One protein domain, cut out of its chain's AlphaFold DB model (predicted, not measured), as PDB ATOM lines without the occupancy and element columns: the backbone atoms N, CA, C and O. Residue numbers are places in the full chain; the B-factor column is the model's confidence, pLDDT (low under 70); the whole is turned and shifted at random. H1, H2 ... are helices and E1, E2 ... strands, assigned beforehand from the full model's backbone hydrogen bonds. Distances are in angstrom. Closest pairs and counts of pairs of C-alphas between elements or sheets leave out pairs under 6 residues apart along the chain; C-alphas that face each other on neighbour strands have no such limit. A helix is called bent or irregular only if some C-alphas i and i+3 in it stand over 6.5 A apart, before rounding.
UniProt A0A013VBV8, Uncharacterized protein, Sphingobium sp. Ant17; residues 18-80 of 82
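This is residues 18 to 80 of the 82 residues of an uncharacterized protein of Sphingobium sp. Ant17 (UniProt A0A013VBV8). A small two-stranded hairpin, E1 and E2, makes the middle of the domain; its turn sticks out at one end with residues 37 to 43, and the one longer helix, H3, sits beside E1 with its first half and runs on to the other end. Two short helices, H1 and H2, follow E2, and an unnamed loop, residues 18 to 30, curves round on the E2 side. The printed part has 63 residues with two named strands and three named helices, in the order E1 E2 H1 H2 H3, and the sheet, E1 - E2, is antiparallel. The class is mixed, helices and strands, with under half of the residues, 30 of 63, in named elements. The whole is compact, with a radius of gyration of the C-alphas of 11.4 A, and its outline is elongated, spanning 36 by 23 by 23 A.

Residues 18 to 30 hold no named element; C-alpha 18 is at (40.292, 42.600, -4.498). E1, residues 31 to 35, is 13.2 A long and begins with C-alpha 31 at (44.655, 35.440, -4.029). E2 is residues 46 to 48, H1 is residues 49 to 53 and H2 is residues 56 to 59. H3, residues 66 to 78, is 19.7 A long and ends with C-alpha 78 at (46.796, 18.775, -8.661). H3 is irregular, with C-alphas 67 and 70 7.2 A apart.

E1 and E2 form a hairpin with a short link of 10 residues, their directions at 134 degrees. N 32 and O 47, and N 47 and O 32, are within hydrogen-bond range, each at 2.8 A. Residues 34 to 35 of E1 also pair, antiparallel, with residues 63 to 64. E1 and H3 come closest at the C-alphas of Val 32 and Glu 68, 6.7 A, while E2 and H3 are apart. The closest C-alphas of E1 and H1 are those of Ala 31 and Val 49, 6.2 A apart. H1 and H3 are near each other, with 6 pairs of C-alphas within 10 A. H1 and H2 are close but not clearly touching; the C-alphas of Ala 51 and His 57, their closest, are 6.6 A apart. E1 and H2 are only just apart, at 8.2 A, and H2 and H3 are apart. In H1 every O i to N i+4 pair is within hydrogen-bond range, in H3 7 of 9 are, and H2 is too short for such a pair.

The C-alphas farthest apart are those of Trp 41 and Lys 80, 37.3 A. The printed part has no cut. The links E2 to H1 and H1 to H2 are tight, and no link is long. Residues 37 to 43 stand free. The mean pLDDT of the printed part is 91.1, and no printed residue is under 70.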
ATOM      1  N   VAL A  18      41.268  42.546  -3.403       89.81
ATOM      2  CA  VAL A  18      40.292  42.600  -4.498       89.81
ATOM      3  C   VAL A  18      40.945  42.050  -5.761       89.81
ATOM      4  O   VAL A  18      42.038  42.475  -6.137       89.81
ATOM      5  N   CYS A  19      40.275  41.119  -6.439       92.81
ATOM      6  CA  CYS A  19      40.746  40.574  -7.705       92.81
ATOM      7  C   CYS A  19      40.804  41.673  -8.773       92.81
ATOM      8  O   CYS A  19      39.775  42.221  -9.176       92.81
ATOM      9  N   LYS A  20      42.001  41.952  -9.298       94.38
ATOM     10  CA  LYS A  20      42.237  42.986 -10.315       94.38
ATOM     11  C   LYS A  20      41.341  42.830 -11.550       94.38
ATOM     12  O   LYS A  20      40.901  43.843 -12.095       94.38
ATOM     13  N   PHE A  21      41.067  41.594 -11.967       93.38
ATOM     14  CA  PHE A  21      40.293  41.275 -13.172       93.38
ATOM     15  C   PHE A  21      38.790  41.210 -12.883       93.38
ATOM     16  O   PHE A  21      38.023  41.981 -13.449       93.38
ATOM     17  N   LEU A  22      38.379  40.355 -11.939       89.88
ATOM     18  CA  LEU A  22      36.963  40.097 -11.637       89.88
ATOM     19  C   LEU A  22      36.295  41.185 -10.775       89.88
ATOM     20  O   LEU A  22      35.086  41.143 -10.584       89.88
ATOM     21  N   LYS A  23      37.073  42.114 -10.199       88.75
ATOM     22  CA  LYS A  23      36.647  43.151  -9.230       88.75
ATOM     23  C   LYS A  23      35.971  42.626  -7.951       88.75
ATOM     24  O   LYS A  23      35.531  43.419  -7.126       88.75
ATOM     25  N   ALA A  24      35.932  41.310  -7.764       85.69
ATOM     26  CA  ALA A  24      35.389  40.654  -6.584       85.69
ATOM     27  C   ALA A  24      36.393  40.656  -5.410       85.69
ATOM     28  O   ALA A  24      37.603  40.543  -5.649       85.69
ATOM     29  N   PRO A  25      35.918  40.720  -4.152       87.25
ATOM     30  CA  PRO A  25      36.726  40.401  -2.977       87.25
ATOM     31  C   PRO A  25      37.262  38.964  -3.042       87.25
ATOM     32  O   PRO A  25      36.582  38.069  -3.545       87.25
ATOM     33  N   ILE A  26      38.473  38.734  -2.533       88.44
ATOM     34  CA  ILE A  26      39.115  37.411  -2.505       88.44
ATOM     35  C   ILE A  26      39.741  37.112  -1.140       88.44
ATOM     36  O   ILE A  26      40.234  38.007  -0.444       88.44
ATOM     37  N   SER A  27      39.714  35.835  -0.747       86.00
ATOM     38  CA  SER A  27      40.441  35.364   0.433       86.00
ATOM     39  C   SER A  27      41.953  35.407   0.181       86.00
ATOM     40  O   SER A  27      42.403  35.482  -0.961       86.00
ATOM     41  N   HIS A  28      42.754  35.316   1.244       85.31
ATOM     42  CA  HIS A  28      44.209  35.218   1.103       85.31
ATOM     43  C   HIS A  28      44.656  33.910   0.414       85.31
ATOM     44  O   HIS A  28      45.674  33.908  -0.267       85.31
ATOM     45  N   ALA A  29      43.889  32.817   0.527       85.88
ATOM     46  CA  ALA A  29      44.211  31.548  -0.134       85.88
ATOM     47  C   ALA A  29      43.932  31.588  -1.651       85.88
ATOM     48  O   ALA A  29      44.727  31.084  -2.448       85.88
ATOM     49  N   ASP A  30      42.827  32.232  -2.041       87.81
ATOM     50  CA  ASP A  30      42.404  32.386  -3.441       87.81
ATOM     51  C   ASP A  30      43.157  33.499  -4.179       87.81
ATOM     52  O   ASP A  30      43.047  33.609  -5.402       87.81
ATOM     53  N   ALA A  31      43.879  34.355  -3.455       92.69
ATOM     54  CA  ALA A  31      44.655  35.440  -4.029       92.69
ATOM     55  C   ALA A  31      45.967  34.947  -4.630       92.69
ATOM     56  O   ALA A  31      46.587  34.028  -4.107       92.69
ATOM     57  N   VAL A  32      46.392  35.579  -5.724       95.50
ATOM     58  CA  VAL A  32      47.677  35.339  -6.391       95.50
ATOM     59  C   VAL A  32      48.305  36.685  -6.727       95.50
ATOM     60  O   VAL A  32      47.705  37.472  -7.465       95.50
ATOM     61  N   GLN A  33      49.486  36.986  -6.193       95.50
ATOM     62  CA  GLN A  33      50.159  38.253  -6.464       95.50
ATOM     63  C   GLN A  33      50.688  38.308  -7.905       95.50
ATOM     64  O   GLN A  33      51.344  37.390  -8.404       95.50
ATOM     65  N   LEU A  34      50.410  39.418  -8.582       95.50
ATOM     66  CA  LEU A  34      50.924  39.722  -9.913       95.50
ATOM     67  C   LEU A  34      52.254  40.470  -9.808       95.50
ATOM     68  O   LEU A  34      52.468  41.258  -8.884       95.50
ATOM     69  N   PHE A  35      53.137  40.256 -10.779       94.50
ATOM     70  CA  PHE A  35      54.322  41.088 -10.936       94.50
ATOM     71  C   PHE A  35      53.917  42.463 -11.477       94.50
ATOM     72  O   PHE A  35      53.265  42.565 -12.518       94.50
ATOM     73  N   VAL A  36      54.286  43.518 -10.753       91.44
ATOM     74  CA  VAL A  36      54.068  44.920 -11.126       91.44
ATOM     75  C   VAL A  36      55.246  45.724 -10.587       91.44
ATOM     76  O   VAL A  36      55.589  45.569  -9.417       91.44
ATOM     77  N   ASP A  37      55.831  46.595 -11.408       88.56
ATOM     78  CA  ASP A  37      56.857  47.536 -10.953       88.56
ATOM     79  C   ASP A  37      56.244  48.538  -9.957       88.56
ATOM     80  O   ASP A  37      55.395  49.362 -10.315       88.56
ATOM     81  N   ARG A  38      56.598  48.383  -8.676       83.94
ATOM     82  CA  ARG A  38      56.072  49.131  -7.527       83.94
ATOM     83  C   ARG A  38      57.121  49.229  -6.428       83.94
ATOM     84  O   ARG A  38      57.996  48.378  -6.296       83.94
ATOM     85  N   ARG A  39      56.993  50.264  -5.597       83.75
ATOM     86  CA  ARG A  39      57.798  50.418  -4.375       83.75
ATOM     87  C   ARG A  39      57.278  49.489  -3.280       83.75
ATOM     88  O   ARG A  39      56.073  49.295  -3.179       83.75
ATOM     89  N   GLU A  40      58.172  49.010  -2.423       78.50
ATOM     90  CA  GLU A  40      57.899  48.038  -1.346       78.50
ATOM     91  C   GLU A  40      56.769  48.417  -0.368       78.50
ATOM     92  O   GLU A  40      56.152  47.538   0.222       78.50
ATOM     93  N   TRP A  41      56.476  49.712  -0.211       86.06
ATOM     94  CA  TRP A  41      55.402  50.223   0.649       86.06
ATOM     95  C   TRP A  41      54.021  50.270  -0.024       86.06
ATOM     96  O   TRP A  41      53.046  50.636   0.628       86.06
ATOM     97  N   GLN A  42      53.923  49.975  -1.323       87.12
ATOM     98  CA  GLN A  42      52.657  49.993  -2.060       87.12
ATOM     99  C   GLN A  42      51.996  48.620  -2.041       87.12
ATOM    100  O   GLN A  42      52.654  47.610  -2.282       87.12
ATOM    101  N   ASP A  43      50.674  48.600  -1.866       85.44
ATOM    102  CA  ASP A  43      49.894  47.365  -1.918       85.44
ATOM    103  C   ASP A  43      50.145  46.582  -3.214       85.44
ATOM    104  O   ASP A  43      50.181  47.136  -4.326       85.44
ATOM    105  N   GLY A  44      50.283  45.264  -3.064       90.31
ATOM    106  CA  GLY A  44      50.373  44.335  -4.182       90.31
ATOM    107  C   GLY A  44      49.109  44.358  -5.047       90.31
ATOM    108  O   GLY A  44      48.020  44.738  -4.614       90.31
ATOM    109  N   VAL A  45      49.243  43.932  -6.302       94.06
ATOM    110  CA  VAL A  45      48.094  43.738  -7.194       94.06
ATOM    111  C   VAL A  45      47.797  42.246  -7.262       94.06
ATOM    112  O   VAL A  45      48.654  41.471  -7.677       94.06
ATOM    113  N   TYR A  46      46.587  41.850  -6.872       95.62
ATOM    114  CA  TYR A  46      46.214  40.443  -6.719       95.62
ATOM    115  C   TYR A  46      45.187  40.002  -7.767       95.62
ATOM    116  O   TYR A  46      44.258  40.732  -8.115       95.62
ATOM    117  N   ALA A  47      45.346  38.783  -8.265       95.81
ATOM    118  CA  ALA A  47      44.363  38.049  -9.051       95.81
ATOM    119  C   ALA A  47      43.656  37.013  -8.169       95.81
ATOM    120  O   ALA A  47      44.152  36.675  -7.100       95.81
ATOM    121  N   SER A  48      42.526  36.475  -8.631       94.69
ATOM    122  CA  SER A  48      42.002  35.222  -8.087       94.69
ATOM    123  C   SER A  48      42.696  34.053  -8.786       94.69
ATOM    124  O   SER A  48      43.039  34.164  -9.963       94.69
ATOM    125  N   VAL A  49      42.827  32.914  -8.108       93.00
ATOM    126  CA  VAL A  49      43.222  31.627  -8.707       93.00
ATOM    127  C   VAL A  49      42.422  31.349  -9.987       93.00
ATOM    128  O   VAL A  49      43.009  31.014 -11.012       93.00
ATOM    129  N   GLN A  50      41.109  31.596  -9.971       92.12
ATOM    130  CA  GLN A  50      40.242  31.473 -11.147       92.12
ATOM    131  C   GLN A  50      40.742  32.325 -12.332       92.12
ATOM    132  O   GLN A  50      40.971  31.800 -13.414       92.12
ATOM    133  N   ALA A  51      41.038  33.614 -12.118       94.12
ATOM    134  CA  ALA A  51      41.572  34.504 -13.156       94.12
ATOM    135  C   ALA A  51      43.010  34.155 -13.614       94.12
ATOM    136  O   ALA A  51      43.470  34.622 -14.665       94.12
ATOM    137  N   ILE A  52      43.731  33.334 -12.843       95.19
ATOM    138  CA  ILE A  52      44.992  32.724 -13.270       95.19
ATOM    139  C   ILE A  52      44.734  31.524 -14.191       95.19
ATOM    140  O   ILE A  52      45.306  31.477 -15.282       95.19
ATOM    141  N   LEU A  53      43.839  30.610 -13.809       91.50
ATOM    142  CA  LEU A  53      43.457  29.436 -14.609       91.50
ATOM    143  C   LEU A  53      42.813  29.839 -15.950       91.50
ATOM    144  O   LEU A  53      43.239  29.354 -17.000       91.50
ATOM    145  N   ASP A  54      41.904  30.816 -15.927       93.44
ATOM    146  CA  ASP A  54      41.253  31.425 -17.101       93.44
ATOM    147  C   ASP A  54      42.204  32.297 -17.945       93.44
ATOM    148  O   ASP A  54      41.818  32.849 -18.974       93.44
ATOM    149  N   ARG A  55      43.467  32.443 -17.519       93.69
ATOM    150  CA  ARG A  55      44.532  33.208 -18.192       93.69
ATOM    151  C   ARG A  55      44.242  34.700 -18.397       93.69
ATOM    152  O   ARG A  55      44.982  35.341 -19.141       93.69
ATOM    153  N   LEU A  56      43.261  35.276 -17.694       95.31
ATOM    154  CA  LEU A  56      42.900  36.702 -17.786       95.31
ATOM    155  C   LEU A  56      44.115  37.612 -17.551       95.31
ATOM    156  O   LEU A  56      44.330  38.571 -18.286       95.31
ATOM    157  N   HIS A  57      44.982  37.237 -16.603       93.38
ATOM    158  CA  HIS A  57      46.254  37.925 -16.366       93.38
ATOM    159  C   HIS A  57      47.132  38.053 -17.619       93.38
ATOM    160  O   HIS A  57      47.710  39.112 -17.837       93.38
ATOM    161  N   LYS A  58      47.185  37.026 -18.479       93.31
ATOM    162  CA  LYS A  58      47.995  37.040 -19.708       93.31
ATOM    163  C   LYS A  58      47.374  37.898 -20.808       93.31
ATOM    164  O   LYS A  58      48.120  38.487 -21.582       93.31
ATOM    165  N   ALA A  59      46.045  37.982 -20.868       93.19
ATOM    166  CA  ALA A  59      45.344  38.858 -21.808       93.19
ATOM    167  C   ALA A  59      45.611  40.344 -21.498       93.19
ATOM    168  O   ALA A  59      45.884  41.122 -22.407       93.19
ATOM    169  N   ASP A  60      45.635  40.701 -20.211       91.31
ATOM    170  CA  ASP A  60      45.943  42.052 -19.719       91.31
ATOM    171  C   ASP A  60      47.460  42.351 -19.615       91.31
ATOM    172  O   ASP A  60      47.844  43.428 -19.158       91.31
ATOM    173  N   GLY A  61      48.340  41.414 -19.997       94.00
ATOM    174  CA  GLY A  61      49.800  41.596 -19.979       94.00
ATOM    175  C   GLY A  61      50.483  41.500 -18.604       94.00
ATOM    176  O   GLY A  61      51.609  41.966 -18.454       94.00
ATOM    177  N   TYR A  62      49.836  40.903 -17.599       95.44
ATOM    178  CA  TYR A  62      50.397  40.689 -16.258       95.44
ATOM    179  C   TYR A  62      51.068  39.322 -16.131       95.44
ATOM    180  O   TYR A  62      50.506  38.292 -16.507       95.44
ATOM    181  N   GLU A  63      52.239  39.299 -15.496       95.31
ATOM    182  CA  GLU A  63      52.888  38.063 -15.061       95.31
ATOM    183  C   GLU A  63      52.499  37.680 -13.625       95.31
ATOM    184  O   GLU A  63      52.122  38.519 -12.806       95.31
ATOM    185  N   ILE A  64      52.648  36.394 -13.303       95.44
ATOM    186  CA  ILE A  64      52.570  35.877 -11.932       95.44
ATOM    187  C   ILE A  64      53.876  36.228 -11.205       95.44
ATOM    188  O   ILE A  64      54.968  35.955 -11.723       95.44
ATOM    189  N   HIS A  65      53.766  36.813 -10.009       95.12
ATOM    190  CA  HIS A  65      54.924  37.220  -9.214       95.12
ATOM    191  C   HIS A  65      55.819  36.005  -8.887       95.12
ATOM    192  O   HIS A  65      55.284  34.950  -8.547       95.12
ATOM    193  N   PRO A  66      57.164  36.097  -8.961       93.62
ATOM    194  CA  PRO A  66      58.047  34.932  -8.846       93.62
ATOM    195  C   PRO A  66      57.805  34.002  -7.645       93.62
ATOM    196  O   PRO A  66      57.852  32.789  -7.834       93.62
ATOM    197  N   PHE A  67      57.482  34.526  -6.451       92.75
ATOM    198  CA  PHE A  67      57.209  33.681  -5.271       92.75
ATOM    199  C   PHE A  67      55.948  32.807  -5.406       92.75
ATOM    200  O   PHE A  67      55.853  31.773  -4.754       92.75
ATOM    201  N   GLU A  68      54.989  33.192  -6.252       93.69
ATOM    202  CA  GLU A  68      53.728  32.462  -6.438       93.69
ATOM    203  C   GLU A  68      53.864  31.270  -7.389       93.69
ATOM    204  O   GLU A  68      53.010  30.385  -7.392       93.69
ATOM    205  N   ARG A  69      54.912  31.244  -8.227       92.88
ATOM    206  CA  ARG A  69      54.990  30.339  -9.385       92.88
ATOM    207  C   ARG A  69      54.882  28.867  -8.985       92.88
ATOM    208  O   ARG A  69      53.996  28.191  -9.496       92.88
ATOM    209  N   GLY A  70      55.672  28.421  -8.003       94.75
ATOM    210  CA  GLY A  70      55.619  27.040  -7.502       94.75
ATOM    211  C   GLY A  70      54.235  26.648  -6.972       94.75
ATOM    212  O   GLY A  70      53.672  25.653  -7.410       94.75
ATOM    213  N   ARG A  71      53.612  27.495  -6.138       93.38
ATOM    214  CA  ARG A  71      52.260  27.257  -5.596       93.38
ATOM    215  C   ARG A  71      51.200  27.105  -6.694       93.38
ATOM    216  O   ARG A  71      50.282  26.296  -6.566       93.38
ATOM    217  N   ILE A  72      51.308  27.888  -7.768       93.50
ATOM    218  CA  ILE A  72      50.394  27.812  -8.912       93.50
ATOM    219  C   ILE A  72      50.708  26.601  -9.804       93.50
ATOM    220  O   ILE A  72      49.785  25.999 -10.350       93.50
ATOM    221  N   GLU A  73      51.970  26.203  -9.930       93.25
ATOM    222  CA  GLU A  73      52.388  24.987 -10.638       93.25
ATOM    223  C   GLU A  73      51.894  23.719  -9.920       93.25
ATOM    224  O   GLU A  73      51.235  22.894 -10.559       93.25
ATOM    225  N   ASP A  74      52.066  23.625  -8.597       92.94
ATOM    226  CA  ASP A  74      51.536  22.551  -7.740       92.94
ATOM    227  C   ASP A  74      50.005  22.435  -7.846       92.94
ATOM    228  O   ASP A  74      49.445  21.342  -7.997       92.94
ATOM    229  N   LEU A  75      49.305  23.575  -7.827       89.31
ATOM    230  CA  LEU A  75      47.854  23.640  -8.003       89.31
ATOM    231  C   LEU A  75      47.427  23.169  -9.404       89.31
ATOM    232  O   LEU A  75      46.518  22.348  -9.534       89.31
ATOM    233  N   MET A  76      48.099  23.640 -10.459       87.69
ATOM    234  CA  MET A  76      47.842  23.216 -11.842       87.69
ATOM    235  C   MET A  76      48.209  21.752 -12.105       87.69
ATOM    236  O   MET A  76      47.717  21.182 -13.079       87.69
ATOM    237  N   GLN A  77      49.094  21.145 -11.313       91.88
ATOM    238  CA  GLN A  77      49.380  19.711 -11.361       91.88
ATOM    239  C   GLN A  77      48.300  18.917 -10.620       91.88
ATOM    240  O   GLN A  77      47.803  17.927 -11.150       91.88
ATOM    241  N   SER A  78      47.875  19.389  -9.446       88.44
ATOM    242  CA  SER A  78      46.796  18.775  -8.661       88.44
ATOM    243  C   SER A  78      45.487  18.698  -9.457       88.44
ATOM    244  O   SER A  78      44.881  17.635  -9.541       88.44
ATOM    245  N   LEU A  79      45.113  19.785 -10.145       84.25
ATOM    246  CA  LEU A  79      43.917  19.881 -11.002       84.25
ATOM    247  C   LEU A  79      43.966  19.044 -12.301       84.25
ATOM    248  O   LEU A  79      43.008  19.073 -13.068       84.25
ATOM    249  N   LYS A  80      45.067  18.336 -12.589       79.19
ATOM    250  CA  LYS A  80      45.187  17.401 -13.733       79.19
ATOM    251  C   LYS A  80      45.141  15.929 -13.320       79.19
ATOM    252  O   LYS A  80      45.084  15.068 -14.192       79.19
TER     253      LYS A  80